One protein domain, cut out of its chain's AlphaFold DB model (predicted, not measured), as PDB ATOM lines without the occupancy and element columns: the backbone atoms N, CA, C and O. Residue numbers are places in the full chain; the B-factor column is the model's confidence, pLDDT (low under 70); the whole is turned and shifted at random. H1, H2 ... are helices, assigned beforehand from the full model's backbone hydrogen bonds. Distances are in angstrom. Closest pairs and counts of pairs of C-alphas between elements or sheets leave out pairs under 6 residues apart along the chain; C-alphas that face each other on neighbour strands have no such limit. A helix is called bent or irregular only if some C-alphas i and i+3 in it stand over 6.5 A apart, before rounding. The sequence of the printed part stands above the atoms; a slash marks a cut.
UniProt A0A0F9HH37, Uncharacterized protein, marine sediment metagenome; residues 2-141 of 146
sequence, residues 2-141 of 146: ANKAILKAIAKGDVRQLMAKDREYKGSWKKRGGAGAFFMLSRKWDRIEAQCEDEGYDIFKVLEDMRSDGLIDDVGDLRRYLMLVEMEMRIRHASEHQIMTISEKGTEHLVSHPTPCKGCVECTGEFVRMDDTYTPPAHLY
ATOM      1  N   ALA A   2     233.579 182.621 153.070       78.81
ATOM      2  CA  ALA A   2     232.498 183.550 152.700       78.81
ATOM      3  C   ALA A   2     231.659 183.098 151.483       78.81
ATOM      4  O   ALA A   2     230.435 183.056 151.569       78.81
ATOM      5  N   ASN A   3     232.294 182.634 150.400       89.06
ATOM      6  CA  ASN A   3     231.588 182.234 149.168       89.06
ATOM      7  C   ASN A   3     230.565 181.110 149.403       89.06
ATOM      8  O   ASN A   3     229.451 181.160 148.893       89.06
ATOM      9  N   LYS A   4     230.897 180.124 150.251       91.50
ATOM     10  CA  LYS A   4     229.972 179.037 150.617       91.50
ATOM     11  C   LYS A   4     228.746 179.564 151.370       91.50
ATOM     12  O   LYS A   4     227.649 179.049 151.177       91.50
ATOM     13  N   ALA A   5     228.924 180.558 152.241       94.50
ATOM     14  CA  ALA A   5     227.818 181.171 152.974       94.50
ATOM     15  C   ALA A   5     226.893 181.964 152.035       94.50
ATOM     16  O   ALA A   5     225.676 181.815 152.126       94.50
ATOM     17  N   ILE A   6     227.468 182.716 151.089       95.25
ATOM     18  CA  ILE A   6     226.719 183.473 150.074       95.25
ATOM     19  C   ILE A   6     225.909 182.529 149.181       95.25
ATOM     20  O   ILE A   6     224.699 182.698 149.056       95.25
ATOM     21  N   LEU A   7     226.530 181.471 148.646       93.12
ATOM     22  CA  LEU A   7     225.833 180.476 147.819       93.12
ATOM     23  C   LEU A   7     224.655 179.830 148.562       93.12
ATOM     24  O   LEU A   7     223.566 179.687 148.007       93.12
ATOM     25  N   LYS A   8     224.839 179.491 149.845       94.50
ATOM     26  CA  LYS A   8     223.750 178.975 150.689       94.50
ATOM     27  C   LYS A   8     222.619 179.991 150.859       94.50
ATOM     28  O   LYS A   8     221.457 179.592 150.873       94.50
ATOM     29  N   ALA A   9     222.940 181.272 151.031       94.88
ATOM     30  CA  ALA A   9     221.937 182.324 151.167       94.88
ATOM     31  C   ALA A   9     221.130 182.505 149.872       94.88
ATOM     32  O   ALA A   9     219.903 182.570 149.944       94.88
ATOM     33  N   ILE A  10     221.799 182.494 148.711       95.25
ATOM     34  CA  ILE A  10     221.160 182.564 147.388       95.25
ATOM     35  C   ILE A  10     220.193 181.390 147.204       95.25
ATOM     36  O   ILE A  10     219.004 181.613 146.992       95.25
ATOM     37  N   ALA A  11     220.661 180.153 147.406       94.00
ATOM     38  CA  ALA A  11     219.827 178.960 147.247       94.00
ATOM     39  C   ALA A  11     218.602 178.964 148.183       94.00
ATOM     40  O   ALA A  11     217.490 178.643 147.769       94.00
ATOM     41  N   LYS A  12     218.769 179.390 149.445       94.44
ATOM     42  CA  LYS A  12     217.642 179.567 150.379       94.44
ATOM     43  C   LYS A  12     216.670 180.655 149.914       94.44
ATOM     44  O   LYS A  12     215.464 180.530 150.117       94.44
ATOM     45  N   GLY A  13     217.186 181.739 149.335       95.12
ATOM     46  CA  GLY A  13     216.383 182.788 148.711       95.12
ATOM     47  C   GLY A  13     215.512 182.239 147.587       95.12
ATOM     48  O   GLY A  13     214.306 182.479 147.590       95.12
ATOM     49  N   ASP A  14     216.099 181.434 146.702       95.00
ATOM     50  CA  ASP A  14     215.395 180.826 145.574       95.00
ATOM     51  C   ASP A  14     214.257 179.909 146.021       95.00
ATOM     52  O   ASP A  14     213.138 180.058 145.534       95.00
ATOM     53  N   VAL A  15     214.501 179.030 147.001       93.00
ATOM     54  CA  VAL A  15     213.457 178.148 147.556       93.00
ATOM     55  C   VAL A  15     212.293 178.968 148.117       93.00
ATOM     56  O   VAL A  15     211.135 178.686 147.815       93.00
ATOM     57  N   ARG A  16     212.576 180.032 148.882       92.12
ATOM     58  CA  ARG A  16     211.519 180.902 149.429       92.12
ATOM     59  C   ARG A  16     210.698 181.574 148.330       92.12
ATOM     60  O   ARG A  16     209.473 181.615 148.439       92.12
ATOM     61  N   GLN A  17     211.351 182.085 147.287       92.00
ATOM     62  CA  GLN A  17     210.657 182.712 146.160       92.00
ATOM     63  C   GLN A  17     209.809 181.700 145.388       92.00
ATOM     64  O   GLN A  17     208.652 181.990 145.091       92.00
ATOM     65  N   LEU A  18     210.336 180.500 145.131       91.88
ATOM     66  CA  LEU A  18     209.589 179.416 144.496       91.88
ATOM     67  C   LEU A  18     208.335 179.050 145.299       91.88
ATOM     68  O   LEU A  18     207.253 178.999 144.728       91.88
ATOM     69  N   MET A  19     208.435 178.896 146.624       86.12
ATOM     70  CA  MET A  19     207.275 178.604 147.483       86.12
ATOM     71  C   MET A  19     206.256 179.753 147.542       86.12
ATOM     72  O   MET A  19     205.054 179.529 147.695       86.12
ATOM     73  N   ALA A  20     206.711 181.007 147.471       86.38
ATOM     74  CA  ALA A  20     205.813 182.157 147.381       86.38
ATOM     75  C   ALA A  20     205.067 182.167 146.037       86.38
ATOM     76  O   ALA A  20     203.845 182.308 146.011       86.38
ATOM     77  N   LYS A  21     205.791 181.944 144.935       83.88
ATOM     78  CA  LYS A  21     205.242 181.928 143.578       83.88
ATOM     79  C   LYS A  21     204.359 180.716 143.310       83.88
ATOM     80  O   LYS A  21     203.358 180.856 142.618       83.88
ATOM     81  N   ASP A  22     204.648 179.554 143.882       82.81
ATOM     82  CA  ASP A  22     203.789 178.380 143.715       82.81
ATOM     83  C   ASP A  22     202.408 178.580 144.358       82.81
ATOM     84  O   ASP A  22     201.391 178.224 143.768       82.81
ATOM     85  N   ARG A  23     202.337 179.272 145.505       75.44
ATOM     86  CA  ARG A  23     201.052 179.658 146.116       75.44
ATOM     87  C   ARG A  23     200.218 180.571 145.215       75.44
ATOM     88  O   ARG A  23     198.995 180.447 145.187       75.44
ATOM     89  N   GLU A  24     200.878 181.462 144.483       75.19
ATOM     90  CA  GLU A  24     200.249 182.428 143.577       75.19
ATOM     91  C   GLU A  24     199.830 181.770 142.248       75.19
ATOM     92  O   GLU A  24     198.692 181.915 141.802       75.19
ATOM     93  N   TYR A  25     200.727 180.993 141.635       67.62
ATOM     94  CA  TYR A  25     200.596 180.513 140.257       67.62
ATOM     95  C   TYR A  25     200.263 179.017 140.122       67.62
ATOM     96  O   TYR A  25     200.027 178.558 139.002       67.62
ATOM     97  N   LYS A  26     200.214 178.258 141.227       76.00
ATOM     98  CA  LYS A  26     199.770 176.851 141.323       76.00
ATOM     99  C   LYS A  26     200.345 175.948 140.222       76.00
ATOM    100  O   LYS A  26     199.595 175.327 139.466       76.00
ATOM    101  N   GLY A  27     201.670 175.920 140.077       74.00
ATOM    102  CA  GLY A  27     202.332 175.090 139.063       74.00
ATOM    103  C   GLY A  27     202.116 175.512 137.598       74.00
ATOM    104  O   GLY A  27     202.247 174.679 136.697       74.00
ATOM    105  N   SER A  28     201.798 176.784 137.317       78.06
ATOM    106  CA  SER A  28     201.569 177.292 135.947       78.06
ATOM    107  C   SER A  28     202.708 176.980 134.968       78.06
ATOM    108  O   SER A  28     202.448 176.701 133.797       78.06
ATOM    109  N   TRP A  29     203.948 176.960 135.459       80.19
ATOM    110  CA  TRP A  29     205.167 176.711 134.689       80.19
ATOM    111  C   TRP A  29     205.184 175.341 133.988       80.19
ATOM    112  O   TRP A  29     205.760 175.204 132.912       80.19
ATOM    113  N   LYS A  30     204.497 174.343 134.558       81.69
ATOM    114  CA  LYS A  30     204.389 172.974 134.028       81.69
ATOM    115  C   LYS A  30     203.050 172.712 133.331       81.69
ATOM    116  O   LYS A  30     202.875 171.683 132.681       81.69
ATOM    117  N   LYS A  31     202.086 173.634 133.413       81.06
ATOM    118  CA  LYS A  31     200.701 173.418 132.946       81.06
ATOM    119  C   LYS A  31     200.599 173.042 131.461       81.06
ATOM    120  O   LYS A  31     199.657 172.361 131.074       81.06
ATOM    121  N   ARG A  32     201.567 173.461 130.637       80.88
ATOM    122  CA  ARG A  32     201.659 173.136 129.198       80.88
ATOM    123  C   ARG A  32     202.632 171.984 128.888       80.88
ATOM    124  O   ARG A  32     203.072 171.840 127.752       80.88
ATOM    125  N   GLY A  33     202.987 171.179 129.888       83.88
ATOM    126  CA  GLY A  33     203.933 170.074 129.748       83.88
ATOM    127  C   GLY A  33     205.386 170.529 129.563       83.88
ATOM    128  O   GLY A  33     205.725 171.694 129.771       83.88
ATOM    129  N   GLY A  34     206.250 169.584 129.173       85.25
ATOM    130  CA  GLY A  34     207.699 169.803 129.065       85.25
ATOM    131  C   GLY A  34     208.094 170.892 128.062       85.25
ATOM    132  O   GLY A  34     208.981 171.685 128.353       85.25
ATOM    133  N   ALA A  35     207.384 171.004 126.935       87.06
ATOM    134  CA  ALA A  35     207.641 172.051 125.944       87.06
ATOM    135  C   ALA A  35     207.405 173.460 126.516       87.06
ATOM    136  O   ALA A  35     208.204 174.363 126.292       87.06
ATOM    137  N   GLY A  36     206.341 173.649 127.306       85.81
ATOM    138  CA  GLY A  36     206.083 174.926 127.974       85.81
ATOM    139  C   GLY A  36     207.175 175.296 128.978       85.81
ATOM    140  O   GLY A  36     207.619 176.440 128.997       85.81
ATOM    141  N   ALA A  37     207.644 174.320 129.761       89.19
ATOM    142  CA  ALA A  37     208.753 174.524 130.689       89.19
ATOM    143  C   ALA A  37     210.054 174.893 129.952       89.19
ATOM    144  O   ALA A  37     210.753 175.812 130.374       89.19
ATOM    145  N   PHE A  38     210.337 174.245 128.816       90.94
ATOM    146  CA  PHE A  38     211.487 174.569 127.969       90.94
ATOM    147  C   PHE A  38     211.428 176.010 127.448       90.94
ATOM    148  O   PHE A  38     212.371 176.766 127.649       90.94
ATOM    149  N   PHE A  39     210.302 176.444 126.874       89.88
ATOM    150  CA  PHE A  39     210.183 177.817 126.370       89.88
ATOM    151  C   PHE A  39     210.247 178.883 127.471       89.88
ATOM    152  O   PHE A  39     210.680 180.003 127.206       89.88
ATOM    153  N   MET A  40     209.856 178.561 128.708       89.50
ATOM    154  CA  MET A  40     210.063 179.463 129.847       89.50
ATOM    155  C   MET A  40     211.550 179.647 130.174       89.50
ATOM    156  O   MET A  40     211.954 180.767 130.483       89.50
ATOM    157  N   LEU A  41     212.354 178.581 130.067       93.44
ATOM    158  CA  LEU A  41     213.813 178.652 130.196       93.44
ATOM    159  C   LEU A  41     214.425 179.463 129.052       93.44
ATOM    160  O   LEU A  41     215.136 180.428 129.320       93.44
ATOM    161  N   SER A  42     214.097 179.120 127.800       95.25
ATOM    162  CA  SER A  42     214.607 179.823 126.615       95.25
ATOM    163  C   SER A  42     214.310 181.316 126.691       95.25
ATOM    164  O   SER A  42     215.222 182.120 126.619       95.25
ATOM    165  N   ARG A  43     213.070 181.701 127.021       94.38
ATOM    166  CA  ARG A  43     212.691 183.113 127.170       94.38
ATOM    167  C   ARG A  43     213.548 183.870 128.189       94.38
ATOM    168  O   ARG A  43     213.734 185.076 128.040       94.38
ATOM    169  N   LYS A  44     213.975 183.216 129.273       94.62
ATOM    170  CA  LYS A  44     214.843 183.845 130.276       94.62
ATOM    171  C   LYS A  44     216.272 183.964 129.773       94.62
ATOM    172  O   LYS A  44     216.885 185.002 129.990       94.62
ATOM    173  N   TRP A  45     216.755 182.953 129.060       96.81
ATOM    174  CA  TRP A  45     218.040 183.017 128.378       96.81
ATOM    175  C   TRP A  45     218.081 184.140 127.332       96.81
ATOM    176  O   TRP A  45     218.955 184.993 127.422       96.81
ATOM    177  N   ASP A  46     217.080 184.229 126.451       96.44
ATOM    178  CA  ASP A  46     216.995 185.260 125.405       96.44
ATOM    179  C   ASP A  46     217.048 186.685 125.995       96.44
ATOM    180  O   ASP A  46     217.621 187.602 125.416       96.44
ATOM    181  N   ARG A  47     216.456 186.889 127.182       94.56
ATOM    182  CA  ARG A  47     216.501 188.180 127.892       94.56
ATOM    183  C   ARG A  47     217.878 188.507 128.449       94.56
ATOM    184  O   ARG A  47     218.248 189.676 128.454       94.56
ATOM    185  N   ILE A  48     218.585 187.507 128.970       95.19
ATOM    186  CA  ILE A  48     219.960 187.666 129.451       95.19
ATOM    187  C   ILE A  48     220.860 187.993 128.259       95.19
ATOM    188  O   ILE A  48     221.630 188.942 128.325       95.19
ATOM    189  N   GLU A  49     220.711 187.258 127.158       95.88
ATOM    190  CA  GLU A  49     221.467 187.467 125.923       95.88
ATOM    191  C   GLU A  49     221.285 188.892 125.385       95.88
ATOM    192  O   GLU A  49     222.271 189.607 125.221       95.88
ATOM    193  N   ALA A  50     220.037 189.347 125.234       93.62
ATOM    194  CA  ALA A  50     219.729 190.695 124.757       93.62
ATOM    195  C   ALA A  50     220.269 191.811 125.672       93.62
ATOM    196  O   ALA A  50     220.615 192.884 125.194       93.62
ATOM    197  N   GLN A  51     220.340 191.584 126.988       91.81
ATOM    198  CA  GLN A  51     220.894 192.565 127.933       91.81
ATOM    199  C   GLN A  51     222.423 192.622 127.907       91.81
ATOM    200  O   GLN A  51     222.993 193.626 128.324       91.81
ATOM    201  N   CYS A  52     223.085 191.565 127.437       92.62
ATOM    202  CA  CYS A  52     224.541 191.485 127.399       92.62
ATOM    203  C   CYS A  52     225.138 191.770 126.012       92.62
ATOM    204  O   CYS A  52     226.357 191.894 125.909       92.62
ATOM    205  N   GLU A  53     224.316 191.874 124.963       93.56
ATOM    206  CA  GLU A  53     224.758 192.045 123.571       93.56
ATOM    207  C   GLU A  53     225.668 193.274 123.388       93.56
ATOM    208  O   GLU A  53     226.781 193.143 122.872       93.56
ATOM    209  N   ASP A  54     225.249 194.437 123.896       88.88
ATOM    210  CA  ASP A  54     225.982 195.709 123.758       88.88
ATOM    211  C   ASP A  54     227.347 195.711 124.472       88.88
ATOM    212  O   ASP A  54     228.261 196.441 124.085       88.88
ATOM    213  N   GLU A  55     227.515 194.858 125.485       92.00
ATOM    214  CA  GLU A  55     228.750 194.724 126.267       92.00
ATOM    215  C   GLU A  55     229.613 193.535 125.816       92.00
ATOM    216  O   GLU A  55     230.497 193.075 126.542       92.00
ATOM    217  N   GLY A  56     229.372 193.008 124.609       93.94
ATOM    218  CA  GLY A  56     230.138 191.887 124.062       93.94
ATOM    219  C   GLY A  56     229.941 190.590 124.848       93.94
ATOM    220  O   GLY A  56     230.848 189.760 124.908       93.94
ATOM    221  N   TYR A  57     228.761 190.421 125.449       94.12
ATOM    222  CA  TYR A  57     228.373 189.290 126.289       94.12
ATOM    223  C   TYR A  57     229.125 189.175 127.629       94.12
ATOM    224  O   TYR A  57     229.047 188.136 128.290       94.12
ATOM    225  N   ASP A  58     229.807 190.235 128.080       94.19
ATOM    226  CA  ASP A  58     230.395 190.288 129.423       94.19
ATOM    227  C   ASP A  58     229.317 190.553 130.486       94.19
ATOM    228  O   ASP A  58     229.012 191.688 130.854       94.19
ATOM    229  N   ILE A  59     228.736 189.468 131.001       92.62
ATOM    230  CA  ILE A  59     227.656 189.532 131.993       92.62
ATOM    231  C   ILE A  59     228.068 190.233 133.296       92.62
ATOM    232  O   ILE A  59     227.217 190.821 133.960       92.62
ATOM    233  N   PHE A  60     229.344 190.180 133.688       93.81
ATOM    234  CA  PHE A  60     229.793 190.825 134.923       93.81
ATOM    235  C   PHE A  60     229.889 192.332 134.733       93.81
ATOM    236  O   PHE A  60     229.409 193.068 135.589       93.81
ATOM    237  N   LYS A  61     230.403 192.776 133.582       92.75
ATOM    238  CA  LYS A  61     230.429 194.194 133.220       92.75
ATOM    239  C   LYS A  61     229.025 194.801 133.193       92.75
ATOM    240  O   LYS A  61     228.813 195.867 133.760       92.75
ATOM    241  N   VAL A  62     228.052 194.088 132.617       91.69
ATOM    242  CA  VAL A  62     226.648 194.538 132.598       91.69
ATOM    243  C   VAL A  62     226.076 194.634 134.013       91.69
ATOM    244  O   VAL A  62     225.371 195.588 134.307       91.69
ATOM    245  N   LEU A  63     226.385 193.674 134.895       90.69
ATOM    246  CA  LEU A  63     225.915 193.664 136.288       90.69
ATOM    247  C   LEU A  63     226.560 194.741 137.174       90.69
ATOM    248  O   LEU A  63     225.978 195.127 138.189       90.69
ATOM    249  N   GLU A  64     227.769 195.187 136.836       89.81
ATOM    250  CA  GLU A  64     228.456 196.286 137.522       89.81
ATOM    251  C   GLU A  64     227.884 197.653 137.123       89.81
ATOM    252  O   GLU A  64     227.829 198.569 137.952       89.81
ATOM    253  N   ASP A  65     227.390 197.784 135.890       83.50
ATOM    254  CA  ASP A  65     226.636 198.951 135.454       83.50
ATOM    255  C   ASP A  65     225.214 198.898 136.041       83.50
ATOM    256  O   ASP A  65     224.363 198.121 135.616       83.50
ATOM    257  N   MET A  66     224.907 199.779 137.006       60.94
ATOM    258  CA  MET A  66     223.622 199.855 137.743       60.94
ATOM    259  C   MET A  66     222.360 200.126 136.881       60.94
ATOM    260  O   MET A  66     221.314 200.525 137.389       60.94
ATOM    261  N   ARG A  67     222.434 199.937 135.561       62.03
ATOM    262  CA  ARG A  67     221.303 199.881 134.627       62.03
ATOM    263  C   ARG A  67     220.663 198.486 134.567       62.03
ATOM    264  O   ARG A  67     219.625 198.334 133.930       62.03
ATOM    265  N   SER A  68     221.259 197.485 135.216       62.00
ATOM    266  CA  SER A  68     220.933 196.068 135.036       62.00
ATOM    267  C   SER A  68     220.096 195.438 136.158       62.00
ATOM    268  O   SER A  68     220.168 194.220 136.337       62.00
ATOM    269  N   ASP A  69     219.319 196.202 136.934       66.56
ATOM    270  CA  ASP A  69     218.504 195.632 138.029       66.56
ATOM    271  C   ASP A  69     217.626 194.454 137.547       66.56
ATOM    272  O   ASP A  69     217.415 193.486 138.275       66.56
ATOM    273  N   GLY A  70     217.193 194.469 136.280       87.62
ATOM    274  CA  GLY A  70     216.457 193.361 135.660       87.62
ATOM    275  C   GLY A  70     217.293 192.116 135.321       87.62
ATOM    276  O   GLY A  70     216.755 191.009 135.313       87.62
ATOM    277  N   LEU A  71     218.601 192.256 135.084       92.69
ATOM    278  CA  LEU A  71     219.468 191.154 134.660       92.69
ATOM    279  C   LEU A  71     219.692 190.151 135.791       92.69
ATOM    280  O   LEU A  71     219.594 188.942 135.577       92.69
ATOM    281  N   ILE A  72     219.957 190.634 137.011       92.88
ATOM    282  CA  ILE A  72     220.147 189.744 138.165       92.88
ATOM    283  C   ILE A  72     218.858 188.984 138.506       92.88
ATOM    284  O   ILE A  72     218.909 187.808 138.889       92.88
ATOM    285  N   ASP A  73     217.705 189.619 138.294       92.69
ATOM    286  CA  ASP A  73     216.394 188.996 138.437       92.69
ATOM    287  C   ASP A  73     216.161 187.919 137.371       92.69
ATOM    288  O   ASP A  73     215.739 186.811 137.716       92.69
ATOM    289  N   ASP A  74     216.496 188.185 136.104       94.94
ATOM    290  CA  ASP A  74     216.394 187.204 135.017       94.94
ATOM    291  C   ASP A  74     217.348 186.009 135.224       94.94
ATOM    292  O   ASP A  74     216.933 184.859 135.043       94.94
ATOM    293  N   VAL A  75     218.578 186.244 135.702       95.31
ATOM    294  CA  VAL A  75     219.522 185.183 136.114       95.31
ATOM    295  C   VAL A  75     218.939 184.353 137.262       95.31
ATOM    296  O   VAL A  75     219.015 183.118 137.258       95.31
ATOM    297  N   GLY A  76     218.343 185.012 138.256       95.00
ATOM    298  CA  GLY A  76     217.665 184.345 139.363       95.00
ATOM    299  C   GLY A  76     216.480 183.499 138.900       95.00
ATOM    300  O   GLY A  76     216.327 182.359 139.342       95.00
ATOM    301  N   ASP A  77     215.660 184.032 137.997       94.19
ATOM    302  CA  ASP A  77     214.498 183.343 137.448       94.19
ATOM    303  C   ASP A  77     214.913 182.111 136.657       94.19
ATOM    304  O   ASP A  77     214.361 181.034 136.892       94.19
ATOM    305  N   LEU A  78     215.907 182.233 135.772       96.56
ATOM    306  CA  LEU A  78     216.429 181.097 135.015       96.56
ATOM    307  C   LEU A  78     216.877 179.973 135.956       96.56
ATOM    308  O   LEU A  78     216.463 178.824 135.793       96.56
ATOM    309  N   ARG A  79     217.651 180.309 136.997       97.06
ATOM    310  CA  ARG A  79     218.106 179.340 138.005       97.06
ATOM    311  C   ARG A  79     216.937 178.659 138.720       97.06
ATOM    312  O   ARG A  79     216.947 177.442 138.893       97.06
ATOM    313  N   ARG A  80     215.913 179.420 139.112       95.06
ATOM    314  CA  ARG A  80     214.700 178.889 139.755       95.06
ATOM    315  C   ARG A  80     213.904 177.966 138.830       95.06
ATOM    316  O   ARG A  80     213.442 176.922 139.286       95.06
ATOM    317  N   TYR A  81     213.775 178.291 137.544       93.81
ATOM    318  CA  TYR A  81     213.113 177.411 136.574       93.81
ATOM    319  C   TYR A  81     213.896 176.120 136.325       93.81
ATOM    320  O   TYR A  81     213.285 175.054 136.263       93.81
ATOM    321  N   LEU A  82     215.229 176.185 136.242       95.56
ATOM    322  CA  LEU A  82     216.070 174.986 136.144       95.56
ATOM    323  C   LEU A  82     215.864 174.074 137.361       95.56
ATOM    324  O   LEU A  82     215.649 172.875 137.200       95.56
ATOM    325  N   MET A  83     215.826 174.659 138.563       94.25
ATOM    326  CA  MET A  83     215.547 173.926 139.800       94.25
ATOM    327  C   MET A  83     214.165 173.261 139.784       94.25
ATOM    328  O   MET A  83     214.036 172.127 140.234       94.25
ATOM    329  N   LEU A  84     213.136 173.923 139.247       91.12
ATOM    330  CA  LEU A  84     211.796 173.341 139.106       91.12
ATOM    331  C   LEU A  84     211.775 172.148 138.143       91.12
ATOM    332  O   LEU A  84     211.158 171.128 138.451       91.12
ATOM    333  N   VAL A  85     212.455 172.258 136.998       90.88
ATOM    334  CA  VAL A  85     212.566 171.160 136.025       90.88
ATOM    335  C   VAL A  85     213.310 169.974 136.634       90.88
ATOM    336  O   VAL A  85     212.838 168.842 136.539       90.88
ATOM    337  N   GLU A  86     214.432 170.225 137.308       91.31
ATOM    338  CA  GLU A  86     215.188 169.179 137.993       91.31
ATOM    339  C   GLU A  86     214.369 168.539 139.119       91.31
ATOM    340  O   GLU A  86     214.314 167.316 139.211       91.31
ATOM    341  N   MET A  87     213.694 169.340 139.949       90.44
ATOM    342  CA  MET A  87     212.804 168.855 141.007       90.44
ATOM    343  C   MET A  87     211.718 167.949 140.431       90.44
ATOM    344  O   MET A  87     211.491 166.863 140.952       90.44
ATOM    345  N   GLU A  88     211.062 168.363 139.350       88.94
ATOM    346  CA  GLU A  88     210.037 167.563 138.686       88.94
ATOM    347  C   GLU A  88     210.597 166.240 138.166       88.94
ATOM    348  O   GLU A  88     209.968 165.204 138.364       88.94
ATOM    349  N   MET A  89     211.782 166.248 137.550       85.88
ATOM    350  CA  MET A  89     212.427 165.015 137.103       85.88
ATOM    351  C   MET A  89     212.859 164.144 138.276       85.88
ATOM    352  O   MET A  89     212.672 162.940 138.214       85.88
ATOM    353  N   ARG A  90     213.358 164.714 139.375       83.88
ATOM    354  CA  ARG A  90     213.676 163.962 140.597       83.88
ATOM    355  C   ARG A  90     212.428 163.392 141.252       83.88
ATOM    356  O   ARG A  90     212.499 162.283 141.747       83.88
ATOM    357  N   ILE A  91     211.295 164.095 141.236       81.75
ATOM    358  CA  ILE A  91     210.009 163.579 141.727       81.75
ATOM    359  C   ILE A  91     209.503 162.470 140.810       81.75
ATOM    360  O   ILE A  91     209.047 161.453 141.312       81.75
ATOM    361  N   ARG A  92     209.614 162.621 139.484       78.62
ATOM    362  CA  ARG A  92     209.251 161.565 138.530       78.62
ATOM    363  C   ARG A  92     210.145 160.354 138.660       78.62
ATOM    364  O   ARG A  92     209.639 159.255 138.791       78.62
ATOM    365  N   HIS A  93     211.451 160.558 138.711       68.50
ATOM    366  CA  HIS A  93     212.409 159.491 138.916       68.50
ATOM    367  C   HIS A  93     212.297 158.904 140.310       68.50
ATOM    368  O   HIS A  93     212.479 157.716 140.431       68.50
ATOM    369  N   ALA A  94     211.925 159.656 141.343       60.44
ATOM    370  CA  ALA A  94     211.546 159.091 142.633       60.44
ATOM    371  C   ALA A  94     210.198 158.366 142.541       60.44
ATOM    372  O   ALA A  94     210.018 157.376 143.211       60.44
ATOM    373  N   SER A  95     209.249 158.759 141.696       52.88
ATOM    374  CA  SER A  95     208.039 157.954 141.473       52.88
ATOM    375  C   SER A  95     208.306 156.711 140.611       52.88
ATOM    376  O   SER A  95     207.590 155.726 140.727       52.88
ATOM    377  N   GLU A  96     209.360 156.741 139.789       45.91
ATOM    378  CA  GLU A  96     209.837 155.631 138.956       45.91
ATOM    379  C   GLU A  96     210.875 154.752 139.694       45.91
ATOM    380  O   GLU A  96     211.034 153.589 139.344       45.91
ATOM    381  N   HIS A  97     211.562 155.287 140.715       39.06
ATOM    382  CA  HIS A  97     212.678 154.694 141.478       39.06
ATOM    383  C   HIS A  97     212.572 154.927 143.007       39.06
ATOM    384  O   HIS A  97     213.578 154.871 143.704       39.06
ATOM    385  N   GLN A  98     211.386 155.138 143.596       46.00
ATOM    386  CA  GLN A  98     211.163 154.984 145.049       46.00
ATOM    387  C   GLN A  98     211.056 153.494 145.361       46.00
ATOM    388  O   GLN A  98     209.989 152.955 145.632       46.00
ATOM    389  N   ILE A  99     212.219 152.857 145.319       35.09
ATOM    390  CA  ILE A  99     212.895 152.380 146.519       35.09
ATOM    391  C   ILE A  99     214.172 153.225 146.590       35.09
ATOM    392  O   ILE A  99     214.931 153.179 145.631       35.09
ATOM    393  N   MET A 100     214.377 153.994 147.672       29.47
ATOM    394  CA  MET A 100     215.666 154.462 148.234       29.47
ATOM    395  C   MET A 100     215.529 155.778 149.008       29.47
ATOM    396  O   MET A 100     215.193 156.832 148.474       29.47
ATOM    397  N   THR A 101     215.834 155.703 150.300       33.34
ATOM    398  CA  THR A 101     215.936 156.817 151.256       33.34
ATOM    399  C   THR A 101     217.320 156.745 151.909       33.34
ATOM    400  O   THR A 101     217.915 155.676 151.949       33.34
ATOM    401  N   ILE A 102     217.864 157.868 152.384       33.06
ATOM    402  CA  ILE A 102     219.165 157.937 153.075       33.06
ATOM    403  C   ILE A 102     218.910 158.492 154.485       33.06
ATOM    404  O   ILE A 102     218.199 159.487 154.622       33.06
ATOM    405  N   SER A 103     219.461 157.842 155.518       32.34
ATOM    406  CA  SER A 103     219.295 158.211 156.935       32.34
ATOM    407  C   SER A 103     220.377 159.193 157.430       32.34
ATOM    408  O   SER A 103     221.489 159.230 156.905       32.34
ATOM    409  N   GLU A 104     220.071 159.966 158.480       39.09
ATOM    410  CA  GLU A 104     220.900 161.041 159.072       39.09
ATOM    411  C   GLU A 104     222.207 160.587 159.764       39.09
ATOM    412  O   GLU A 104     222.894 161.390 160.395       39.09
ATOM    413  N   LYS A 105     222.609 159.319 159.636       35.00
ATOM    414  CA  LYS A 105     223.837 158.787 160.248       35.00
ATOM    415  C   LYS A 105     224.747 158.075 159.254       35.00
ATOM    416  O   LYS A 105     225.232 157.001 159.552       35.00
ATOM    417  N   GLY A 106     225.009 158.657 158.085       37.16
ATOM    418  CA  GLY A 106     226.134 158.225 157.236       37.16
ATOM    419  C   GLY A 106     226.180 156.732 156.867       37.16
ATOM    420  O   GLY A 106     227.235 156.246 156.475       37.16
ATOM    421  N   THR A 107     225.065 156.011 156.978       33.41
ATOM    422  CA  THR A 107     224.915 154.632 156.524       33.41
ATOM    423  C   THR A 107     223.728 154.593 155.580       33.41
ATOM    424  O   THR A 107     222.574 154.818 155.962       33.41
ATOM    425  N   GLU A 108     224.057 154.390 154.308       35.03
ATOM    426  CA  GLU A 108     223.133 154.185 153.204       35.03
ATOM    427  C   GLU A 108     222.268 152.955 153.506       35.03
ATOM    428  O   GLU A 108     222.720 151.819 153.392       35.03
ATOM    429  N   HIS A 109     221.018 153.166 153.916       35.81
ATOM    430  CA  HIS A 109     220.045 152.086 154.042       35.81
ATOM    431  C   HIS A 109     218.879 152.356 153.106       35.81
ATOM    432  O   HIS A 109     218.092 153.269 153.335       35.81
ATOM    433  N   LEU A 110     218.784 151.538 152.052       34.81
ATOM    434  CA  LEU A 110     217.647 151.487 151.140       34.81
ATOM    435  C   LEU A 110     216.358 151.238 151.931       34.81
ATOM    436  O   LEU A 110     216.128 150.123 152.391       34.81
ATOM    437  N   VAL A 111     215.493 152.241 152.048       40.97
ATOM    438  CA  VAL A 111     214.112 152.036 152.507       40.97
ATOM    439  C   VAL A 111     213.175 152.042 151.299       40.97
ATOM    440  O   VAL A 111     213.288 152.881 150.398       40.97
ATOM    441  N   SER A 112     212.294 151.042 151.250       39.88
ATOM    442  CA  SER A 112     211.597 150.592 150.043       39.88
ATOM    443  C   SER A 112     210.228 151.216 149.773       39.88
ATOM    444  O   SER A 112     209.702 150.999 148.688       39.88
ATOM    445  N   HIS A 113     209.628 152.000 150.676       42.03
ATOM    446  CA  HIS A 113     208.372 152.704 150.359       42.03
ATOM    447  C   HIS A 113     207.948 153.771 151.394       42.03
ATOM    448  O   HIS A 113     208.298 153.661 152.569       42.03
ATOM    449  N   PRO A 114     207.132 154.771 150.981       39.94
ATOM    450  CA  PRO A 114     206.696 155.902 151.814       39.94
ATOM    451  C   PRO A 114     205.363 155.711 152.579       39.94
ATOM    452  O   PRO A 114     204.882 156.662 153.192       39.94
ATOM    453  N   THR A 115     204.725 154.532 152.557       40.09
ATOM    454  CA  THR A 115     203.450 154.270 153.272       40.09
ATOM    455  C   THR A 115     203.458 152.952 154.067       40.09
ATOM    456  O   THR A 115     204.271 152.071 153.770       40.09
ATOM    457  N   PRO A 116     202.578 152.786 155.083       40.41
ATOM    458  CA  PRO A 116     202.528 151.574 155.904       40.41
ATOM    459  C   PRO A 116     201.986 150.379 155.099       40.41
ATOM    460  O   PRO A 116     200.791 150.323 154.805       40.41
ATOM    461  N   CYS A 117     202.834 149.400 154.763       47.38
ATOM    462  CA  CYS A 117     202.377 148.108 154.234       47.38
ATOM    463  C   CYS A 117     202.043 147.168 155.408       47.38
ATOM    464  O   CYS A 117     202.836 146.999 156.330       47.38
ATOM    465  N   LYS A 118     200.873 146.519 155.384       41.25
ATOM    466  CA  LYS A 118     200.461 145.524 156.400       41.25
ATOM    467  C   LYS A 118     201.008 144.106 156.147       41.25
ATOM    468  O   LYS A 118     200.529 143.164 156.767       41.25
ATOM    469  N   GLY A 119     201.961 143.927 155.230       41.00
ATOM    470  CA  GLY A 119     202.286 142.592 154.711       41.00
ATOM    471  C   GLY A 119     203.722 142.368 154.255       41.00
ATOM    472  O   GLY A 119     203.946 141.468 153.455       41.00
ATOM    473  N   CYS A 120     204.690 143.158 154.718       43.94
ATOM    474  CA  CYS A 120     206.088 142.957 154.340       43.94
ATOM    475  C   CYS A 120     206.826 142.218 155.471       43.94
ATOM    476  O   CYS A 120     206.991 142.761 156.560       43.94
ATOM    477  N   VAL A 121     207.245 140.974 155.209       41.97
ATOM    478  CA  VAL A 121     207.836 140.036 156.193       41.97
ATOM    479  C   VAL A 121     209.221 140.494 156.697       41.97
ATOM    480  O   VAL A 121     209.668 140.050 157.748       41.97
ATOM    481  N   GLU A 122     209.869 141.434 155.998       41.09
ATOM    482  CA  GLU A 122     211.234 141.915 156.287       41.09
ATOM    483  C   GLU A 122     211.314 143.405 156.686       41.09
ATOM    484  O   GLU A 122     212.403 143.954 156.852       41.09
ATOM    485  N   CYS A 123     210.183 144.097 156.857       44.59
ATOM    486  CA  CYS A 123     210.192 145.528 157.180       44.59
ATOM    487  C   CYS A 123     210.377 145.760 158.694       44.59
ATOM    488  O   CYS A 123     209.409 145.810 159.452       44.59
ATOM    489  N   THR A 124     211.625 145.917 159.145       39.34
ATOM    490  CA  THR A 124     211.991 146.255 160.539       39.34
ATOM    491  C   THR A 124     212.109 147.771 160.739       39.34
ATOM    492  O   THR A 124     213.123 148.286 161.186       39.34
ATOM    493  N   GLY A 125     211.051 148.486 160.351       44.72
ATOM    494  CA  GLY A 125     211.023 149.932 160.152       44.72
ATOM    495  C   GLY A 125     211.728 150.806 161.194       44.72
ATOM    496  O   GLY A 125     211.487 150.690 162.391       44.72
ATOM    497  N   GLU A 126     212.450 151.807 160.696       34.16
ATOM    498  CA  GLU A 126     212.581 153.096 161.372       34.16
ATOM    499  C   GLU A 126     212.192 154.217 160.400       34.16
ATOM    500  O   GLU A 126     212.696 154.333 159.283       34.16
ATOM    501  N   PHE A 127     211.201 154.997 160.823       38.28
ATOM    502  CA  PHE A 127     210.511 156.018 160.043       38.28
ATOM    503  C   PHE A 127     211.336 157.307 159.957       38.28
ATOM    504  O   PHE A 127     211.733 157.848 160.987       38.28
ATOM    505  N   VAL A 128     211.470 157.889 158.762       35.22
ATOM    506  CA  VAL A 128     211.856 159.301 158.620       35.22
ATOM    507  C   VAL A 128     210.575 160.123 158.513       35.22
ATOM    508  O   VAL A 128     209.895 160.099 157.487       35.22
ATOM    509  N   ARG A 129     210.213 160.834 159.587       31.86
ATOM    510  CA  ARG A 129     209.165 161.859 159.525       31.86
ATOM    511  C   ARG A 129     209.711 163.039 158.724       31.86
ATOM    512  O   ARG A 129     210.475 163.838 159.260       31.86
ATOM    513  N   MET A 130     209.338 163.134 157.447       35.56
ATOM    514  CA  MET A 130     209.299 164.441 156.791       35.56
ATOM    515  C   MET A 130     208.329 165.305 157.597       35.56
ATOM    516  O   MET A 130     207.262 164.839 157.991       35.56
ATOM    517  N   ASP A 131     208.769 166.509 157.922       34.09
ATOM    518  CA  ASP A 131     208.038 167.496 158.700       34.09
ATOM    519  C   ASP A 131     206.558 167.607 158.284       34.09
ATOM    520  O   ASP A 131     206.217 167.678 157.104       34.09
ATOM    521  N   ASP A 132     205.672 167.630 159.287       38.81
ATOM    522  CA  ASP A 132     204.207 167.457 159.210       38.81
ATOM    523  C   ASP A 132     203.437 168.547 158.413       38.81
ATOM    524  O   ASP A 132     202.250 168.778 158.641       38.81
ATOM    525  N   THR A 133     204.078 169.271 157.489       34.84
ATOM    526  CA  THR A 133     203.475 170.413 156.779       34.84
ATOM    527  C   THR A 133     203.501 170.315 155.256       34.84
ATOM    528  O   THR A 133     202.767 171.060 154.602       34.84
ATOM    529  N   TYR A 134     204.277 169.397 154.669       39.69
ATOM    530  CA  TYR A 134     204.297 169.217 153.218       39.69
ATOM    531  C   TYR A 134     203.443 168.024 152.788       39.69
ATOM    532  O   TYR A 134     203.904 166.888 152.706       39.69
ATOM    533  N   THR A 135     202.186 168.306 152.452       41.31
ATOM    534  CA  THR A 135     201.340 167.376 151.699       41.31
ATOM    535  C   THR A 135     201.538 167.663 150.209       41.31
ATOM    536  O   THR A 135     201.127 168.737 149.752       41.31
ATOM    537  N   PRO A 136     202.145 166.753 149.423       40.38
ATOM    538  CA  PRO A 136     202.279 166.953 147.989       40.38
ATOM    539  C   PRO A 136     200.887 167.125 147.362       40.38
ATOM    540  O   PRO A 136     199.958 166.390 147.713       40.38
ATOM    541  N   PRO A 137     200.698 168.077 146.435       38.19
ATOM    542  CA  PRO A 137     199.400 168.301 145.819       38.19
ATOM    543  C   PRO A 137     198.850 167.035 145.143       38.19
ATOM    544  O   PRO A 137     199.522 166.426 144.313       38.19
ATOM    545  N   ALA A 138     197.590 166.682 145.425       38.12
ATOM    546  CA  ALA A 138     196.932 165.461 144.932       38.12
ATOM    547  C   ALA A 138     196.985 165.267 143.399       38.12
ATOM    548  O   ALA A 138     196.885 164.150 142.901       38.12
ATOM    549  N   HIS A 139     197.182 166.341 142.628       45.47
ATOM    550  CA  HIS A 139     197.301 166.281 141.170       45.47
ATOM    551  C   HIS A 139     198.616 165.657 140.668       45.47
ATOM    552  O   HIS A 139     198.709 165.344 139.482       45.47
ATOM    553  N   LEU A 140     199.610 165.467 141.542       38.09
ATOM    554  CA  LEU A 140     200.834 164.714 141.246       38.09
ATOM    555  C   LEU A 140     200.623 163.189 141.331       38.09
ATOM    556  O   LEU A 140     201.437 162.443 140.805       38.09
ATOM    557  N   TYR A 141     199.504 162.733 141.910       41.06
ATOM    558  CA  TYR A 141     199.130 161.319 142.054       41.06
ATOM    559  C   TYR A 141     198.111 160.849 141.009       41.06
ATOM    560  O   TYR A 141     197.284 159.979 141.286       41.06
TER     561      TYR A 141
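This is residues 2 to 141 of the 146 residues of an uncharacterized protein of marine sediment metagenome (UniProt A0A0F9HH37). The long helix H4 is a spine between two others: H2 packs along its first part on one side, and H1 crosses it on the other. The small H3 makes the corner between H2 and H4, and past H4's far end residues 98 to 137 form a loose, looping tail that returns to the tiny H5. The printed part has 140 residues, with five named helices in the order H1 to H5 and no named strand: all helix. It is loose, with a radius of gyration of the C-alphas of 20.1 A, and elongated, spanning 67 by 40 by 24 A.

H1, residues 2 to 25, touches H4, residues 69 to 97, about perpendicular at 77 degrees; C-alphas 14 and 80 are closest, at 6.2 A. H1 touches H4 with residues 14 to 18 alone. H2, residues 33 to 55, is apart from H1 and touches H4 at a shallow tilt of 27 degrees, opposite ways; C-alphas 44 and 78 are closest, at 5.7 A. H3, residues 59 to 64, touches H2 at a steep tilt of 61 degrees, the same way; C-alphas 52 and 59 are closest, at 5.9 A. H3 and H4 only just touch, only at the corner, with 3 pairs of C-alphas within 8 A; the closest, 63 and 71, are 7.1 A apart. H5, residues 138 to 141, and H4 are near each other. Every O i to N i+4 pair is within hydrogen-bond range in H1 and H3, 17 of 19 in H2 and 24 of 25 in H4; H5 is too short for one.

H1 is 34.4 A long from C-alpha 2 at (232.498, 183.550, 152.700). H2 is 35.2 A long and irregular: C-alphas 51 and 54 are 7.3 A apart. H4 measures 41.5 A, and H5 ends at C-alpha 141, (199.130, 161.319, 142.054).

The farthest C-alphas, of Asp 54 and Val 121, are 66.9 A apart. The printed part has no cut; the link from H4 to H5 is long, 40 residues. pLDDT is under 70 at residue 25, residues 66 to 69 and residues 93 to 141.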